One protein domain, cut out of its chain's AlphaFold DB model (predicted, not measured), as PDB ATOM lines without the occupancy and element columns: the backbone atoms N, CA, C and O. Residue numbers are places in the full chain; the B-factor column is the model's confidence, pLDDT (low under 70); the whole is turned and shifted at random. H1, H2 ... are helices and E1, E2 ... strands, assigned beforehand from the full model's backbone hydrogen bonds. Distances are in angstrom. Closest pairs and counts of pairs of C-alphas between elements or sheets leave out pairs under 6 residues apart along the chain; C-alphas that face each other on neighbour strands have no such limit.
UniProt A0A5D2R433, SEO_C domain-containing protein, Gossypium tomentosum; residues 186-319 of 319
ATOM      1  N   GLU A 186     147.944 175.077 222.463       79.31
ATOM      2  CA  GLU A 186     148.538 176.176 221.689       79.31
ATOM      3  C   GLU A 186     149.540 177.021 222.501       79.31
ATOM      4  O   GLU A 186     150.528 177.513 221.956       79.31
ATOM      5  N   LEU A 187     149.343 177.146 223.820       79.56
ATOM      6  CA  LEU A 187     150.258 177.874 224.707       79.56
ATOM      7  C   LEU A 187     151.642 177.217 224.768       79.56
ATOM      8  O   LEU A 187     152.633 177.926 224.911       79.56
ATOM      9  N   LEU A 188     151.700 175.888 224.666       79.69
ATOM     10  CA  LEU A 188     152.935 175.118 224.790       79.69
ATOM     11  C   LEU A 188     153.680 174.987 223.471       79.69
ATOM     12  O   LEU A 188     154.905 175.074 223.434       79.69
ATOM     13  N   VAL A 189     152.942 174.741 222.391       82.81
ATOM     14  CA  VAL A 189     153.551 174.306 221.132       82.81
ATOM     15  C   VAL A 189     153.243 175.216 219.954       82.81
ATOM     16  O   VAL A 189     153.846 175.038 218.905       82.81
ATOM     17  N   GLY A 190     152.355 176.206 220.093       80.69
ATOM     18  CA  GLY A 190     151.900 177.026 218.963       80.69
ATOM     19  C   GLY A 190     153.027 177.781 218.256       80.69
ATOM     20  O   GLY A 190     152.962 178.010 217.055       80.69
ATOM     21  N   ARG A 191     154.103 178.121 218.978       78.06
ATOM     22  CA  ARG A 191     155.313 178.726 218.391       78.06
ATOM     23  C   ARG A 191     156.340 177.714 217.883       78.06
ATOM     24  O   ARG A 191     157.257 178.102 217.168       78.06
ATOM     25  N   LEU A 192     156.226 176.456 218.299       83.38
ATOM     26  CA  LEU A 192     157.196 175.395 218.020       83.38
ATOM     27  C   LEU A 192     156.737 174.475 216.885       83.38
ATOM     28  O   LEU A 192     157.581 173.907 216.195       83.38
ATOM     29  N   GLU A 193     155.424 174.349 216.688       88.19
ATOM     30  CA  GLU A 193     154.811 173.496 215.679       88.19
ATOM     31  C   GLU A 193     154.046 174.328 214.635       88.19
ATOM     32  O   GLU A 193     152.894 174.705 214.867       88.19
ATOM     33  N   PRO A 194     154.656 174.614 213.470       85.06
ATOM     34  CA  PRO A 194     154.051 175.474 212.454       85.06
ATOM     35  C   PRO A 194     152.783 174.876 211.834       85.06
ATOM     36  O   PRO A 194     151.940 175.618 211.332       85.06
ATOM     37  N   ASN A 195     152.621 173.550 211.864       89.06
ATOM     38  CA  ASN A 195     151.454 172.893 211.279       89.06
ATOM     39  C   ASN A 195     150.253 172.837 212.227       89.06
ATOM     40  O   ASN A 195     149.167 172.447 211.796       89.06
ATOM     41  N   LEU A 196     150.417 173.238 213.492       87.69
ATOM     42  CA  LEU A 196     149.396 173.071 214.521       87.69
ATOM     43  C   LEU A 196     148.057 173.695 214.119       87.69
ATOM     44  O   LEU A 196     147.027 173.035 214.214       87.69
ATOM     45  N   SER A 197     148.064 174.933 213.621       86.38
ATOM     46  CA  SER A 197     146.833 175.621 213.211       86.38
ATOM     47  C   SER A 197     146.116 174.893 212.068       86.38
ATOM     48  O   SER A 197     144.890 174.819 212.060       86.38
ATOM     49  N   SER A 198     146.876 174.318 211.128       90.81
ATOM     50  CA  SER A 198     146.328 173.509 210.033       90.81
ATOM     51  C   SER A 198     145.694 172.226 210.569       90.81
ATOM     52  O   SER A 198     144.551 171.922 210.239       90.81
ATOM     53  N   TRP A 199     146.383 171.510 211.459       91.62
ATOM     54  CA  TRP A 199     145.878 170.267 212.044       91.62
ATOM     55  C   TRP A 199     144.616 170.473 212.879       91.62
ATOM     56  O   TRP A 199     143.668 169.707 212.728       91.62
ATOM     57  N   VAL A 200     144.569 171.541 213.678       87.31
ATOM     58  CA  VAL A 200     143.374 171.921 214.444       87.31
ATOM     59  C   VAL A 200     142.211 172.250 213.506       87.31
ATOM     60  O   VAL A 200     141.113 171.743 213.700       87.31
ATOM     61  N   SER A 201     142.445 173.019 212.434       88.75
ATOM     62  CA  SER A 201     141.391 173.340 211.454       88.75
ATOM     63  C   SER A 201     140.862 172.126 210.681       88.75
ATOM     64  O   SER A 201     139.762 172.165 210.141       88.75
ATOM     65  N   GLN A 202     141.658 171.058 210.617       91.69
ATOM     66  CA  GLN A 202     141.312 169.785 209.987       91.69
ATOM     67  C   GLN A 202     140.710 168.787 210.987       91.69
ATOM     68  O   GLN A 202     140.561 167.619 210.635       91.69
ATOM     69  N   GLU A 203     140.425 169.217 212.223       91.00
ATOM     70  CA  GLU A 203     139.891 168.383 213.310       91.00
ATOM     71  C   GLU A 203     140.734 167.119 213.564       91.00
ATOM     72  O   GLU A 203     140.237 166.064 213.962       91.00
ATOM     73  N   LYS A 204     142.048 167.213 213.324       92.56
ATOM     74  CA  LYS A 204     142.972 166.101 213.542       92.56
ATOM     75  C   LYS A 204     143.305 165.964 215.022       92.56
ATOM     76  O   LYS A 204     143.537 166.946 215.726       92.56
ATOM     77  N   VAL A 205     143.440 164.721 215.466       93.38
ATOM     78  CA  VAL A 205     144.069 164.398 216.746       93.38
ATOM     79  C   VAL A 205     145.572 164.593 216.597       93.38
ATOM     80  O   VAL A 205     146.180 164.071 215.661       93.38
ATOM     81  N   VAL A 206     146.191 165.312 217.530       93.25
ATOM     82  CA  VAL A 206     147.641 165.523 217.535       93.25
ATOM     83  C   VAL A 206     148.252 164.887 218.776       93.25
ATOM     84  O   VAL A 206     147.841 165.153 219.904       93.25
ATOM     85  N   CYS A 207     149.246 164.030 218.573       93.94
ATOM     86  CA  CYS A 207     149.956 163.325 219.630       93.94
ATOM     87  C   CYS A 207     151.384 163.845 219.748       93.94
ATOM     88  O   CYS A 207     152.184 163.696 218.824       93.94
ATOM     89  N   PHE A 208     151.739 164.355 220.920       92.38
ATOM     90  CA  PHE A 208     153.114 164.708 221.253       92.38
ATOM     91  C   PHE A 208     153.672 163.638 222.161       92.38
ATOM     92  O   PHE A 208     153.024 163.239 223.125       92.38
ATOM     93  N   TYR A 209     154.853 163.132 221.837       93.62
ATOM     94  CA  TYR A 209     155.427 162.025 222.584       93.62
ATOM     95  C   TYR A 209     156.941 162.146 222.699       93.62
ATOM     96  O   TYR A 209     157.606 162.816 221.903       93.62
ATOM     97  N   GLY A 210     157.501 161.480 223.702       92.12
ATOM     98  CA  GLY A 210     158.923 161.526 223.998       92.12
ATOM     99  C   GLY A 210     159.407 160.283 224.732       92.12
ATOM    100  O   GLY A 210     158.636 159.485 225.263       92.12
ATOM    101  N   GLY A 211     160.721 160.090 224.734       90.25
ATOM    102  CA  GLY A 211     161.354 158.873 225.234       90.25
ATOM    103  C   GLY A 211     162.632 158.567 224.468       90.25
ATOM    104  O   GLY A 211     162.950 159.242 223.500       90.25
ATOM    105  N   VAL A 212     163.391 157.563 224.906       91.12
ATOM    106  CA  VAL A 212     164.660 157.188 224.246       91.12
ATOM    107  C   VAL A 212     164.725 155.719 223.826       91.12
ATOM    108  O   VAL A 212     165.725 155.298 223.248       91.12
ATOM    109  N   LYS A 213     163.684 154.927 224.115       92.56
ATOM    110  CA  LYS A 213     163.612 153.510 223.740       92.56
ATOM    111  C   LYS A 213     162.959 153.359 222.370       92.56
ATOM    112  O   LYS A 213     161.746 153.503 222.236       92.56
ATOM    113  N   MET A 214     163.770 153.040 221.363       92.94
ATOM    114  CA  MET A 214     163.308 152.932 219.976       92.94
ATOM    115  C   MET A 214     162.245 151.840 219.784       92.94
ATOM    116  O   MET A 214     161.255 152.075 219.104       92.94
ATOM    117  N   GLU A 215     162.396 150.689 220.448       94.50
ATOM    118  CA  GLU A 215     161.421 149.586 220.391       94.50
ATOM    119  C   GLU A 215     160.021 150.024 220.844       94.50
ATOM    120  O   GLU A 215     159.013 149.680 220.219       94.50
ATOM    121  N   TRP A 216     159.957 150.835 221.905       95.19
ATOM    122  CA  TRP A 216     158.698 151.405 222.375       95.19
ATOM    123  C   TRP A 216     158.145 152.410 221.367       95.19
ATOM    124  O   TRP A 216     156.964 152.350 221.053       95.19
ATOM    125  N   ILE A 217     158.989 153.295 220.824       95.44
ATOM    126  CA  ILE A 217     158.574 154.320 219.853       95.44
ATOM    127  C   ILE A 217     157.968 153.678 218.600       95.44
ATOM    128  O   ILE A 217     156.916 154.111 218.133       95.44
ATOM    129  N   GLU A 218     158.592 152.630 218.069       96.19
ATOM    130  CA  GLU A 218     158.095 151.896 216.901       96.19
ATOM    131  C   GLU A 218     156.767 151.202 217.191       96.19
ATOM    132  O   GLU A 218     155.805 151.351 216.434       96.19
ATOM    133  N   SER A 219     156.690 150.499 218.323       96.69
ATOM    134  CA  SER A 219     155.473 149.802 218.742       96.69
ATOM    135  C   SER A 219     154.320 150.782 218.970       96.69
ATOM    136  O   SER A 219     153.214 150.573 218.476       96.69
ATOM    137  N   PHE A 220     154.589 151.887 219.668       97.19
ATOM    138  CA  PHE A 220     153.614 152.921 219.993       97.19
ATOM    139  C   PHE A 220     153.096 153.635 218.743       97.19
ATOM    140  O   PHE A 220     151.886 153.706 218.540       97.19
ATOM    141  N   THR A 221     153.991 154.123 217.877       97.19
ATOM    142  CA  THR A 221     153.594 154.830 216.645       97.19
ATOM    143  C   THR A 221     152.809 153.926 215.699       97.19
ATOM    144  O   THR A 221     151.810 154.360 215.128       97.19
ATOM    145  N   THR A 222     153.197 152.654 215.581       97.19
ATOM    146  CA  THR A 222     152.464 151.665 214.778       97.19
ATOM    147  C   THR A 222     151.068 151.416 215.341       97.19
ATOM    148  O   THR A 222     150.088 151.474 214.598       97.19
ATOM    149  N   ALA A 223     150.958 151.182 216.651       97.50
ATOM    150  CA  ALA A 223     149.678 150.933 217.305       97.50
ATOM    151  C   ALA A 223     148.741 152.147 217.211       97.50
ATOM    152  O   ALA A 223     147.587 151.996 216.814       97.50
ATOM    153  N   ALA A 224     149.240 153.353 217.501       96.88
ATOM    154  CA  ALA A 224     148.459 154.586 217.445       96.88
ATOM    155  C   ALA A 224     147.922 154.858 216.030       96.88
ATOM    156  O   ALA A 224     146.728 155.103 215.860       96.88
ATOM    157  N   LYS A 225     148.771 154.727 215.000       96.69
ATOM    158  CA  LYS A 225     148.346 154.838 213.596       96.69
ATOM    159  C   LYS A 225     147.345 153.751 213.203       96.69
ATOM    160  O   LYS A 225     146.418 154.025 212.446       96.69
ATOM    161  N   GLY A 226     147.515 152.530 213.713       97.31
ATOM    162  CA  GLY A 226     146.585 151.423 213.491       97.31
ATOM    163  C   GLY A 226     145.187 151.719 214.036       97.31
ATOM    164  O   GLY A 226     144.206 151.550 213.314       97.31
ATOM    165  N   VAL A 227     145.103 152.225 215.270       96.38
ATOM    166  CA  VAL A 227     143.836 152.643 215.896       96.38
ATOM    167  C   VAL A 227     143.206 153.802 215.130       96.38
ATOM    168  O   VAL A 227     142.028 153.731 214.794       96.38
ATOM    169  N   ALA A 228     143.987 154.833 214.799       95.44
ATOM    170  CA  ALA A 228     143.498 155.982 214.040       95.44
ATOM    171  C   ALA A 228     142.913 155.560 212.685       95.44
ATOM    172  O   ALA A 228     141.806 155.954 212.341       95.44
ATOM    173  N   LYS A 229     143.598 154.664 211.964       96.56
ATOM    174  CA  LYS A 229     143.109 154.113 210.694       96.56
ATOM    175  C   LYS A 229     141.838 153.277 210.860       96.56
ATOM    176  O   LYS A 229     140.958 153.350 210.012       96.56
ATOM    177  N   ALA A 230     141.745 152.466 211.913       97.12
ATOM    178  CA  ALA A 230     140.570 151.630 212.163       97.12
ATOM    179  C   ALA A 230     139.315 152.451 212.504       97.12
ATOM    180  O   ALA A 230     138.205 152.005 212.225       97.12
ATOM    181  N   LEU A 231     139.501 153.632 213.099       95.38
ATOM    182  CA  LEU A 231     138.431 154.549 213.494       95.38
ATOM    183  C   LEU A 231     138.213 155.705 212.503       95.38
ATOM    184  O   LEU A 231     137.386 156.567 212.777       95.38
ATOM    185  N   ASP A 232     138.946 155.728 211.385       94.31
ATOM    186  CA  ASP A 232     138.957 156.820 210.398       94.31
ATOM    187  C   ASP A 232     139.228 158.212 211.011       94.31
ATOM    188  O   ASP A 232     138.629 159.224 210.656       94.31
ATOM    189  N   ILE A 233     140.149 158.258 211.975       94.00
ATOM    190  CA  ILE A 233     140.573 159.480 212.660       94.00
ATOM    191  C   ILE A 233     141.843 160.014 211.993       94.00
ATOM    192  O   ILE A 233     142.843 159.302 211.863       94.00
ATOM    193  N   GLY A 234     141.850 161.301 211.642       94.25
ATOM    194  CA  GLY A 234     143.075 161.993 211.249       94.25
ATOM    195  C   GLY A 234     144.022 162.129 212.443       94.25
ATOM    196  O   GLY A 234     143.699 162.832 213.396       94.25
ATOM    197  N   LEU A 235     145.184 161.470 212.399       95.75
ATOM    198  CA  LEU A 235     146.192 161.505 213.465       95.75
ATOM    199  C   LEU A 235     147.511 162.084 212.952       95.75
ATOM    200  O   LEU A 235     148.094 161.566 212.000       95.75
ATOM    201  N   GLU A 236     148.026 163.085 213.657       95.56
ATOM    202  CA  GLU A 236     149.381 163.605 213.480       95.56
ATOM    203  C   GLU A 236     150.191 163.322 214.742       95.56
ATOM    204  O   GLU A 236     149.693 163.425 215.863       95.56
ATOM    205  N   MET A 237     151.449 162.932 214.572       95.50
ATOM    206  CA  MET A 237     152.324 162.586 215.689       95.50
ATOM    207  C   MET A 237     153.612 163.392 215.600       95.50
ATOM    208  O   MET A 237     154.212 163.470 214.527       95.50
ATOM    209  N   VAL A 238     154.055 163.941 216.728       94.69
ATOM    210  CA  VAL A 238     155.271 164.746 216.835       94.69
ATOM    211  C   VAL A 238     156.134 164.233 217.980       94.69
ATOM    212  O   VAL A 238     155.715 164.188 219.138       94.69
ATOM    213  N   TYR A 239     157.367 163.856 217.660       94.50
ATOM    214  CA  TYR A 239     158.365 163.501 218.655       94.50
ATOM    215  C   TYR A 239     159.053 164.752 219.220       94.50
ATOM    216  O   TYR A 239     159.722 165.489 218.492       94.50
ATOM    217  N   VAL A 240     158.912 164.955 220.533       90.06
ATOM    218  CA  VAL A 240     159.404 166.120 221.296       90.06
ATOM    219  C   VAL A 240     160.787 165.878 221.907       90.06
ATOM    220  O   VAL A 240     161.470 166.816 222.298       90.06
ATOM    221  N   GLY A 241     161.255 164.631 221.970       85.12
ATOM    222  CA  GLY A 241     162.551 164.305 222.569       85.12
ATOM    223  C   GLY A 241     162.621 164.526 224.083       85.12
ATOM    224  O   GLY A 241     161.602 164.631 224.764       85.12
ATOM    225  N   LYS A 242     163.851 164.535 224.612       83.44
ATOM    226  CA  LYS A 242     164.169 164.772 226.030       83.44
ATOM    227  C   LYS A 242     165.378 165.690 226.174       83.44
ATOM    228  O   LYS A 242     166.379 165.484 225.475       83.44
ATOM    229  N   GLN A 243     165.311 166.657 227.085       80.38
ATOM    230  CA  GLN A 243     166.406 167.586 227.364       80.38
ATOM    231  C   GLN A 243     167.532 166.882 228.126       80.38
ATOM    232  O   GLN A 243     168.692 166.947 227.706       80.38
ATOM    233  N   ASN A 244     167.203 166.112 229.167       80.44
ATOM    234  CA  ASN A 244     168.185 165.391 229.986       80.44
ATOM    235  C   ASN A 244     168.904 164.218 229.277       80.44
ATOM    236  O   ASN A 244     169.870 163.654 229.796       80.44
ATOM    237  N   ALA A 245     168.465 163.847 228.071       81.25
ATOM    238  CA  ALA A 245     169.026 162.754 227.282       81.25
ATOM    239  C   ALA A 245     169.454 163.193 225.870       81.25
ATOM    240  O   ALA A 245     169.403 162.383 224.943       81.25
ATOM    241  N   ARG A 246     169.917 164.443 225.720       80.19
ATOM    242  CA  ARG A 246     170.269 165.113 224.449       80.19
ATOM    243  C   ARG A 246     170.865 164.203 223.372       80.19
ATOM    244  O   ARG A 246     170.288 164.070 222.298       80.19
ATOM    245  N   GLU A 247     172.010 163.573 223.632       85.31
ATOM    246  CA  GLU A 247     172.719 162.793 222.604       85.31
ATOM    247  C   GLU A 247     171.964 161.527 222.184       85.31
ATOM    248  O   GLU A 247     172.016 161.117 221.025       85.31
ATOM    249  N   ARG A 248     171.202 160.924 223.102       84.44
ATOM    250  CA  ARG A 248     170.325 159.793 222.772       84.44
ATOM    251  C   ARG A 248     169.094 160.266 222.008       84.44
ATOM    252  O   ARG A 248     168.757 159.660 220.997       84.44
ATOM    253  N   ALA A 249     168.479 161.365 222.441       85.94
ATOM    254  CA  ALA A 249     167.326 161.953 221.773       85.94
ATOM    255  C   ALA A 249     167.652 162.334 220.320       85.94
ATOM    256  O   ALA A 249     166.866 162.007 219.439       85.94
ATOM    257  N   LYS A 250     168.837 162.901 220.046       87.56
ATOM    258  CA  LYS A 250     169.311 163.187 218.677       87.56
ATOM    259  C   LYS A 250     169.383 161.937 217.796       87.56
ATOM    260  O   LYS A 250     168.926 161.965 216.657       87.56
ATOM    261  N   LYS A 251     169.941 160.836 218.315       89.88
ATOM    262  CA  LYS A 251     170.006 159.559 217.581       89.88
ATOM    263  C   LYS A 251     168.607 159.027 217.271       89.88
ATOM    264  O   LYS A 251     168.349 158.617 216.146       89.88
ATOM    265  N   VAL A 252     167.705 159.086 218.251       90.94
ATOM    266  CA  VAL A 252     166.304 158.675 218.089       90.94
ATOM    267  C   VAL A 252     165.585 159.539 217.052       90.94
ATOM    268  O   VAL A 252     164.923 158.986 216.181       90.94
ATOM    269  N   THR A 253     165.767 160.863 217.072       91.75
ATOM    270  CA  THR A 253     165.222 161.772 216.049       91.75
ATOM    271  C   THR A 253     165.653 161.352 214.643       91.75
ATOM    272  O   THR A 253     164.814 161.279 213.750       91.75
ATOM    273  N   GLY A 254     166.936 161.020 214.448       91.62
ATOM    274  CA  GLY A 254     167.442 160.536 213.159       91.62
ATOM    275  C   GLY A 254     166.728 159.268 212.683       91.62
ATOM    276  O   GLY A 254     166.264 159.218 211.548       91.62
ATOM    277  N   LEU A 255     166.561 158.287 213.575       93.19
ATOM    278  CA  LEU A 255     165.870 157.032 213.265       93.19
ATOM    279  C   LEU A 255     164.376 157.229 212.976       93.19
ATOM    280  O   LEU A 255     163.831 156.558 212.104       93.19
ATOM    281  N   ILE A 256     163.703 158.139 213.687       93.62
ATOM    282  CA  ILE A 256     162.288 158.464 213.453       93.62
ATOM    283  C   ILE A 256     162.087 159.035 212.049       93.62
ATOM    284  O   ILE A 256     161.155 158.620 211.359       93.62
ATOM    285  N   ILE A 257     162.969 159.948 211.627       92.69
ATOM    286  CA  ILE A 257     162.931 160.560 210.292       92.69
ATOM    287  C   ILE A 257     163.243 159.514 209.218       92.69
ATOM    288  O   ILE A 257     162.509 159.404 208.240       92.69
ATOM    289  N   GLU A 258     164.296 158.715 209.408       94.19
ATOM    290  CA  GLU A 258     164.684 157.653 208.469       94.19
ATOM    291  C   GLU A 258     163.548 156.642 208.258       94.19
ATOM    292  O   GLU A 258     163.205 156.311 207.124       94.19
ATOM    293  N   LYS A 259     162.917 156.201 209.350       94.25
ATOM    294  CA  LYS A 259     161.815 155.232 209.328       94.25
ATOM    295  C   LYS A 259     160.443 155.855 209.057       94.25
ATOM    296  O   LYS A 259     159.457 155.123 209.026       94.25
ATOM    297  N   GLN A 260     160.358 157.178 208.883       93.44
ATOM    298  CA  GLN A 260     159.108 157.912 208.639       93.44
ATOM    299  C   GLN A 260     158.011 157.593 209.676       93.44
ATOM    300  O   GLN A 260     156.825 157.436 209.361       93.44
ATOM    301  N   LEU A 261     158.404 157.457 210.948       93.81
ATOM    302  CA  LEU A 261     157.471 157.067 212.011       93.81
ATOM    303  C   LEU A 261     156.528 158.208 212.391       93.81
ATOM    304  O   LEU A 261     155.384 157.949 212.757       93.81
ATOM    305  N   SER A 262     156.972 159.455 212.289       94.62
ATOM    306  CA  SER A 262     156.229 160.654 212.689       94.62
ATOM    307  C   SER A 262     157.013 161.911 212.294       94.62
ATOM    308  O   SER A 262     158.125 161.816 211.766       94.62
ATOM    309  N   HIS A 263     156.461 163.090 212.590       93.81
ATOM    310  CA  HIS A 263     157.250 164.320 212.625       93.81
ATOM    311  C   HIS A 263     158.195 164.286 213.828       93.81
ATOM    312  O   HIS A 263     157.883 163.705 214.868       93.81
ATOM    313  N   ALA A 264     159.340 164.953 213.726       92.62
ATOM    314  CA  ALA A 264     160.281 165.044 214.833       92.62
ATOM    315  C   ALA A 264     160.849 166.453 214.946       92.62
ATOM    316  O   ALA A 264     161.335 167.027 213.968       92.62
ATOM    317  N   TRP A 265     160.813 167.001 216.156       89.94
ATOM    318  CA  TRP A 265     161.389 168.307 216.413       89.94
ATOM    319  C   TRP A 265     162.910 168.283 216.337       89.94
ATOM    320  O   TRP A 265     163.589 167.355 216.792       89.94
ATOM    321  N   GLN A 266     163.443 169.364 215.771       83.94
ATOM    322  CA  GLN A 266     164.865 169.668 215.830       83.94
ATOM    323  C   GLN A 266     165.253 170.063 217.254       83.94
ATOM    324  O   GLN A 266     164.421 170.521 218.038       83.94
ATOM    325  N   TYR A 267     166.538 169.915 217.575       81.06
ATOM    326  CA  TYR A 267     167.037 170.134 218.932       81.06
ATOM    327  C   TYR A 267     166.671 171.513 219.505       81.06
ATOM    328  O   TYR A 267     166.282 171.589 220.667       81.06
ATOM    329  N   ASP A 268     166.736 172.571 218.695       79.06
ATOM    330  CA  ASP A 268     166.429 173.934 219.141       79.06
ATOM    331  C   ASP A 268     164.963 174.043 219.620       79.06
ATOM    332  O   ASP A 268     164.707 174.640 220.664       79.06
ATOM    333  N   ASN A 269     164.013 173.370 218.954       83.31
ATOM    334  CA  ASN A 269     162.602 173.327 219.371       83.31
ATOM    335  C   ASN A 269     162.399 172.495 220.643       83.31
ATOM    336  O   ASN A 269     161.631 172.894 221.514       83.31
ATOM    337  N   VAL A 270     163.106 171.366 220.771       86.56
ATOM    338  CA  VAL A 270     163.087 170.541 221.991       86.56
ATOM    339  C   VAL A 270     163.573 171.355 223.186       86.56
ATOM    340  O   VAL A 270     162.910 171.415 224.215       86.56
ATOM    341  N   TRP A 271     164.718 172.020 223.033       83.25
ATOM    342  CA  TRP A 271     165.276 172.888 224.060       83.25
ATOM    343  C   TRP A 271     164.310 174.026 224.413       83.25
ATOM    344  O   TRP A 271     164.059 174.259 225.594       83.25
ATOM    345  N   CYS A 272     163.703 174.676 223.408       80.88
ATOM    346  CA  CYS A 272     162.698 175.713 223.636       80.88
ATOM    347  C   CYS A 272     161.522 175.198 224.454       80.88
ATOM    348  O   CYS A 272     161.114 175.870 225.390       80.88
ATOM    349  N   PHE A 273     160.981 174.031 224.105       86.81
ATOM    350  CA  PHE A 273     159.820 173.448 224.767       86.81
ATOM    351  C   PHE A 273     160.066 173.196 226.255       86.81
ATOM    352  O   PHE A 273     159.273 173.609 227.101       86.81
ATOM    353  N   TRP A 274     161.181 172.551 226.591       87.12
ATOM    354  CA  TRP A 274     161.479 172.230 227.984       87.12
ATOM    355  C   TRP A 274     161.821 173.481 228.796       87.12
ATOM    356  O   TRP A 274     161.278 173.674 229.885       87.12
ATOM    357  N   ASN A 275     162.596 174.408 228.224       82.00
ATOM    358  CA  ASN A 275     162.844 175.693 228.874       82.00
ATOM    359  C   ASN A 275     161.560 176.517 229.029       82.00
ATOM    360  O   ASN A 275     161.388 177.187 230.042       82.00
ATOM    361  N   LEU A 276     160.638 176.476 228.066       81.94
ATOM    362  CA  LEU A 276     159.334 177.130 228.163       81.94
ATOM    363  C   LEU A 276     158.582 176.655 229.408       81.94
ATOM    364  O   LEU A 276     158.124 177.484 230.189       81.94
ATOM    365  N   LEU A 277     158.512 175.340 229.619       86.00
ATOM    366  CA  LEU A 277     157.863 174.743 230.784       86.00
ATOM    367  C   LEU A 277     158.538 175.168 232.096       86.00
ATOM    368  O   LEU A 277     157.849 175.613 233.015       86.00
ATOM    369  N   GLU A 278     159.873 175.124 232.177       83.38
ATOM    370  CA  GLU A 278     160.602 175.627 233.352       83.38
ATOM    371  C   GLU A 278     160.276 177.100 233.635       83.38
ATOM    372  O   GLU A 278     160.055 177.510 234.777       83.38
ATOM    373  N   ASN A 279     160.225 177.917 232.587       77.94
ATOM    374  CA  ASN A 279     159.961 179.345 232.692       77.94
ATOM    375  C   ASN A 279     158.517 179.653 233.087       77.94
ATOM    376  O   ASN A 279     158.294 180.570 233.879       77.94
ATOM    377  N   MET A 280     157.549 178.877 232.598       80.25
ATOM    378  CA  MET A 280     156.151 178.957 233.027       80.25
ATOM    379  C   MET A 280     156.025 178.642 234.516       80.25
ATOM    380  O   MET A 280     155.393 179.410 235.245       80.25
ATOM    381  N   LEU A 281     156.689 177.576 234.978       80.88
ATOM    382  CA  LEU A 281     156.725 177.207 236.392       80.88
ATOM    383  C   LEU A 281     157.302 178.353 237.234       80.88
ATOM    384  O   LEU A 281     156.690 178.792 238.208       80.88
ATOM    385  N   ASN A 282     158.449 178.893 236.817       74.44
ATOM    386  CA  ASN A 282     159.112 179.989 237.516       74.44
ATOM    387  C   ASN A 282     158.255 181.262 237.538       74.44
ATOM    388  O   ASN A 282     158.073 181.838 238.609       74.44
ATOM    389  N   SER A 283     157.700 181.697 236.402       73.00
ATOM    390  CA  SER A 283     156.855 182.903 236.314       73.00
ATOM    391  C   SER A 283     155.675 182.823 237.288       73.00
ATOM    392  O   SER A 283     155.454 183.721 238.104       73.00
ATOM    393  N   LYS A 284     154.977 181.688 237.301       72.06
ATOM    394  CA  LYS A 284     153.822 181.464 238.173       72.06
ATOM    395  C   LYS A 284     154.181 181.349 239.655       72.06
ATOM    396  O   LYS A 284     153.410 181.817 240.491       72.06
ATOM    397  N   VAL A 285     155.346 180.796 240.009       72.50
ATOM    398  CA  VAL A 285     155.852 180.844 241.397       72.50
ATOM    399  C   VAL A 285     156.041 182.293 241.854       72.50
ATOM    400  O   VAL A 285     155.614 182.630 242.957       72.50
ATOM    401  N   HIS A 286     156.605 183.163 241.011       64.12
ATOM    402  CA  HIS A 286     156.798 184.584 241.338       64.12
ATOM    403  C   HIS A 286     155.474 185.364 241.421       64.12
ATOM    404  O   HIS A 286     155.380 186.339 242.166       64.12
ATOM    405  N   GLN A 287     154.432 184.919 240.711       64.19
ATOM    406  CA  GLN A 287     153.087 185.502 240.767       64.19
ATOM    407  C   GLN A 287     152.242 185.049 241.963       64.19
ATOM    408  O   GLN A 287     151.138 185.570 242.127       64.19
ATOM    409  N   ARG A 288     152.707 184.119 242.817       60.72
ATOM    410  CA  ARG A 288     151.972 183.670 244.017       60.72
ATOM    411  C   ARG A 288     151.813 184.798 245.049       60.72
ATOM    412  O   ARG A 288     152.485 184.844 246.071       60.72
ATOM    413  N   LYS A 289     150.858 185.689 244.784       52.94
ATOM    414  CA  LYS A 289     150.170 186.557 245.745       52.94
ATOM    415  C   LYS A 289     148.760 186.043 246.071       52.94
ATOM    416  O   LYS A 289     148.119 186.582 246.964       52.94
ATOM    417  N   THR A 290     148.276 184.996 245.398       47.94
ATOM    418  CA  THR A 290     146.921 184.447 245.577       47.94
ATOM    419  C   THR A 290     146.947 182.932 245.799       47.94
ATOM    420  O   THR A 290     147.507 182.190 244.997       47.94
ATOM    421  N   ASN A 291     146.316 182.482 246.888       44.25
ATOM    422  CA  ASN A 291     146.278 181.106 247.416       44.25
ATOM    423  C   ASN A 291     145.449 180.101 246.581       44.25
ATOM    424  O   ASN A 291     144.871 179.170 247.137       44.25
ATOM    425  N   ALA A 292     145.358 180.275 245.263       48.22
ATOM    426  CA  ALA A 292     144.682 179.318 244.392       48.22
ATOM    427  C   ALA A 292     145.695 178.307 243.841       48.22
ATOM    428  O   ALA A 292     146.751 178.680 243.328       48.22
ATOM    429  N   THR A 293     145.371 177.019 243.945       53.19
ATOM    430  CA  THR A 293     146.084 175.955 243.239       53.19
ATOM    431  C   THR A 293     145.925 176.193 241.740       53.19
ATOM    432  O   THR A 293     144.850 175.984 241.187       53.19
ATOM    433  N   ASP A 294     146.970 176.702 241.096       70.50
ATOM    434  CA  ASP A 294     146.944 176.988 239.666       70.50
ATOM    435  C   ASP A 294     147.006 175.668 238.880       70.50
ATOM    436  O   ASP A 294     148.027 174.978 238.909       70.50
ATOM    437  N   GLY A 295     145.919 175.300 238.196       76.81
ATOM    438  CA  GLY A 295     145.862 174.089 237.371       76.81
ATOM    439  C   GLY A 295     146.962 174.059 236.304       76.81
ATOM    440  O   GLY A 295     147.568 173.016 236.086       76.81
ATOM    441  N   ILE A 296     147.332 175.220 235.744       77.44
ATOM    442  CA  ILE A 296     148.451 175.339 234.793       77.44
ATOM    443  C   ILE A 296     149.754 174.852 235.435       77.44
ATOM    444  O   ILE A 296     150.540 174.160 234.799       77.44
ATOM    445  N   MET A 297     149.989 175.177 236.708       80.31
ATOM    446  CA  MET A 297     151.214 174.773 237.404       80.31
ATOM    447  C   MET A 297     151.316 173.266 237.601       80.31
ATOM    448  O   MET A 297     152.414 172.719 237.524       80.31
ATOM    449  N   GLN A 298     150.194 172.601 237.871       82.62
ATOM    450  CA  GLN A 298     150.164 171.149 238.033       82.62
ATOM    451  C   GLN A 298     150.455 170.445 236.707       82.62
ATOM    452  O   GLN A 298     151.253 169.509 236.671       82.62
ATOM    453  N   GLU A 299     149.876 170.940 235.616       84.38
ATOM    454  CA  GLU A 299     150.111 170.407 234.275       84.38
ATOM    455  C   GLU A 299     151.560 170.638 233.818       84.38
ATOM    456  O   GLU A 299     152.226 169.704 233.372       84.38
ATOM    457  N   VAL A 300     152.110 171.843 234.021       85.38
ATOM    458  CA  VAL A 300     153.532 172.139 233.749       85.38
ATOM    459  C   VAL A 300     154.450 171.220 234.556       85.38
ATOM    460  O   VAL A 300     155.387 170.649 233.998       85.38
ATOM    461  N   ALA A 301     154.191 171.049 235.858       85.69
ATOM    462  CA  ALA A 301     154.990 170.173 236.712       85.69
ATOM    463  C   ALA A 301     154.915 168.704 236.264       85.69
ATOM    464  O   ALA A 301     155.924 168.000 236.293       85.69
ATOM    465  N   THR A 302     153.744 168.257 235.806       87.25
ATOM    466  CA  THR A 302     153.544 166.909 235.255       87.25
ATOM    467  C   THR A 302     154.365 166.716 233.983       87.25
ATOM    468  O   THR A 302     155.100 165.735 233.877       87.25
ATOM    469  N   MET A 303     154.317 167.687 233.062       87.12
ATOM    470  CA  MET A 303     155.113 167.657 231.834       87.12
ATOM    471  C   MET A 303     156.613 167.621 232.133       87.12
ATOM    472  O   MET A 303     157.311 166.769 231.591       87.12
ATOM    473  N   LEU A 304     157.110 168.476 233.034       87.31
ATOM    474  CA  LEU A 304     158.520 168.469 233.451       87.31
ATOM    475  C   LEU A 304     158.934 167.125 234.070       87.31
ATOM    476  O   LEU A 304     160.014 166.614 233.773       87.31
ATOM    477  N   GLY A 305     158.046 166.492 234.845       85.25
ATOM    478  CA  GLY A 305     158.271 165.148 235.378       85.25
ATOM    479  C   GLY A 305     158.491 164.083 234.294       85.25
ATOM    480  O   GLY A 305     159.182 163.089 234.538       85.25
ATOM    481  N   TYR A 306     157.965 164.278 233.081       85.44
ATOM    482  CA  TYR A 306     158.214 163.365 231.968       85.44
ATOM    483  C   TYR A 306     159.643 163.435 231.433       85.44
ATOM    484  O   TYR A 306     160.172 162.377 231.065       85.44
ATOM    485  N   ASP A 307     160.279 164.614 231.417       82.44
ATOM    486  CA  ASP A 307     161.688 164.729 231.019       82.44
ATOM    487  C   ASP A 307     162.553 163.924 231.989       82.44
ATOM    488  O   ASP A 307     163.253 163.001 231.567       82.44
ATOM    489  N   ASP A 308     162.380 164.159 233.292       77.88
ATOM    490  CA  ASP A 308     163.132 163.518 234.378       77.88
ATOM    491  C   ASP A 308     162.885 162.011 234.519       77.88
ATOM    492  O   ASP A 308     163.735 161.265 235.021       77.88
ATOM    493  N   SER A 309     161.732 161.524 234.062       79.06
ATOM    494  CA  SER A 309     161.415 160.101 234.130       79.06
ATOM    495  C   SER A 309     162.330 159.261 233.224       79.06
ATOM    496  O   SER A 309     162.771 159.681 232.154       79.06
ATOM    497  N   LYS A 310     162.561 157.993 233.580       75.94
ATOM    498  CA  LYS A 310     163.137 157.000 232.643       75.94
ATOM    499  C   LYS A 310     162.096 156.422 231.677       75.94
ATOM    500  O   LYS A 310     162.437 155.575 230.850       75.94
ATOM    501  N   ASN A 311     160.850 156.861 231.810       82.56
ATOM    502  CA  ASN A 311     159.715 156.328 231.085       82.56
ATOM    503  C   ASN A 311     159.472 157.129 229.807       82.56
ATOM    504  O   ASN A 311     159.878 158.289 229.664       82.56
ATOM    505  N   GLU A 312     158.838 156.457 228.864       89.75
ATOM    506  CA  GLU A 312     158.276 157.035 227.660       89.75
ATOM    507  C   GLU A 312     156.939 157.695 227.997       89.75
ATOM    508  O   GLU A 312     156.246 157.281 228.929       89.75
ATOM    509  N   TRP A 313     156.589 158.736 227.255       91.88
ATOM    510  CA  TRP A 313     155.373 159.499 227.494       91.88
ATOM    511  C   TRP A 313     154.728 159.881 226.170       91.88
ATOM    512  O   TRP A 313     155.404 160.037 225.153       91.88
ATOM    513  N   ALA A 314     153.411 160.038 226.199       92.50
ATOM    514  CA  ALA A 314     152.630 160.565 225.099       92.50
ATOM    515  C   ALA A 314     151.451 161.353 225.664       92.50
ATOM    516  O   ALA A 314     150.854 160.944 226.659       92.50
ATOM    517  N   VAL A 315     151.117 162.464 225.018       90.44
ATOM    518  CA  VAL A 315     149.938 163.267 225.321       90.44
ATOM    519  C   VAL A 315     149.188 163.512 224.021       90.44
ATOM    520  O   VAL A 315     149.774 163.922 223.017       90.44
ATOM    521  N   PHE A 316     147.892 163.224 224.049       90.19
ATOM    522  CA  PHE A 316     146.990 163.417 222.925       90.19
ATOM    523  C   PHE A 316     146.175 164.680 223.138       90.19
ATOM    524  O   PHE A 316     145.681 164.932 224.236       90.19
ATOM    525  N   PHE A 317     146.009 165.433 222.062       84.56
ATOM    526  CA  PHE A 317     145.215 166.642 222.032       84.56
ATOM    527  C   PHE A 317     144.233 166.570 220.872       84.56
ATOM    528  O   PHE A 317     144.572 166.130 219.771       84.56
ATOM    529  N   THR A 318     143.017 167.014 221.142       77.06
ATOM    530  CA  THR A 318     141.973 167.252 220.151       77.06
ATOM    531  C   THR A 318     141.776 168.761 220.058       77.06
ATOM    532  O   THR A 318     141.769 169.427 221.097       77.06
ATOM    533  N   GLY A 319     141.704 169.283 218.831       56.84
ATOM    534  CA  GLY A 319     141.398 170.691 218.560       56.84
ATOM    535  C   GLY A 319     140.003 171.082 219.013       56.84
ATOM    536  O   GLY A 319     139.122 170.192 218.991       56.84
TER     537      GLY A 319
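AT A GLANCE: This is residues 186 to 319 of the 319 residues of the protein "SEO_C domain-containing protein" of Gossypium tomentosum (UniProt A0A5D2R433). A small sheet of three strands has the helix H3 along one face, and a helical hairpin, H5 and H6, reaches away from the sheet as an arm whose tip, residues 286 to 293, sticks out. H4 lies near one end of the sheet, and H1 packs on H5. The 134 printed residues hold six named helices and three named strands in the order H1 H2 E1 H3 E2 H4 H5 H6 E3; the mixed sheet runs E2 E1 E3, and the class is mostly helix. The whole is compact, with a radius of gyration of the C-alphas of 15.6 A and spans of 48 by 35 by 23 A.

IN THESE COORDINATES: Begin at the inner strand E1, residues 205 to 210, 16.8 A long; find C-alpha 205 at (144.069, 164.398, 216.746). Beside it are the edge strands E2, residues 235 to 239, 13.4 A, and E3, residues 313 to 318, 17.1 A, which ends at C-alpha 318 (141.973, 167.252, 220.151). H3, residues 214 to 230, is 24.1 A long, H4, residues 246 to 258, 18.5 A, and H6, residues 295 to 308, 20.5 A. H5, residues 267 to 286, runs 28.6 A from C-alpha 267 at (167.037, 170.134, 218.932). H1 is residues 186 to 189 and H2 residues 196 to 201.

HOW THE PARTS SIT: E2 and E1 are parallel, at 21 degrees, with N 207 and O 236 2.8 A apart, within hydrogen-bond range; E1 and E3 are antiparallel, at 163 degrees, with N 208 and O 315 at 2.9 A. H3 is on the sheet at a height of 10.0 A, over E2 and E1, along the strands at 6 degrees to E1 on the local plane; its closest C-alphas to E2 are Ala 228 and Leu 235, 6.2 A. This makes two layers, helix on one face of a sheet, and E1, H3, E2 form a strand-helix-strand unit, parallel strands joined through a helix, with a right-handed crossover. H2, H4 and H6 only graze the sheet. In the hairpin, H5 and H6 touch at a steep tilt of 43 degrees, opposite ways, closest at the C-alphas of Leu 277 and Val 300, 5.9 A. H1 touches residues 273 to 277 of H5 alone, closest at the C-alphas of Leu 188 and Phe 273, 7.1 A. Every O i to N i+4 pair is within range in H2, H3, H4 and H5, 9 of 10 in H6; H1 is too short for one, and its one O i to N i+3 pair is not within range.

THE WHOLE: The C-alphas farthest apart, of Lys 259 and Lys 289, are 49.4 A apart. The printed part has no cut and no long link. Look for low pLDDT, under 70, at residues 286 to 293, which stand free, and at 319, the chain's last residue.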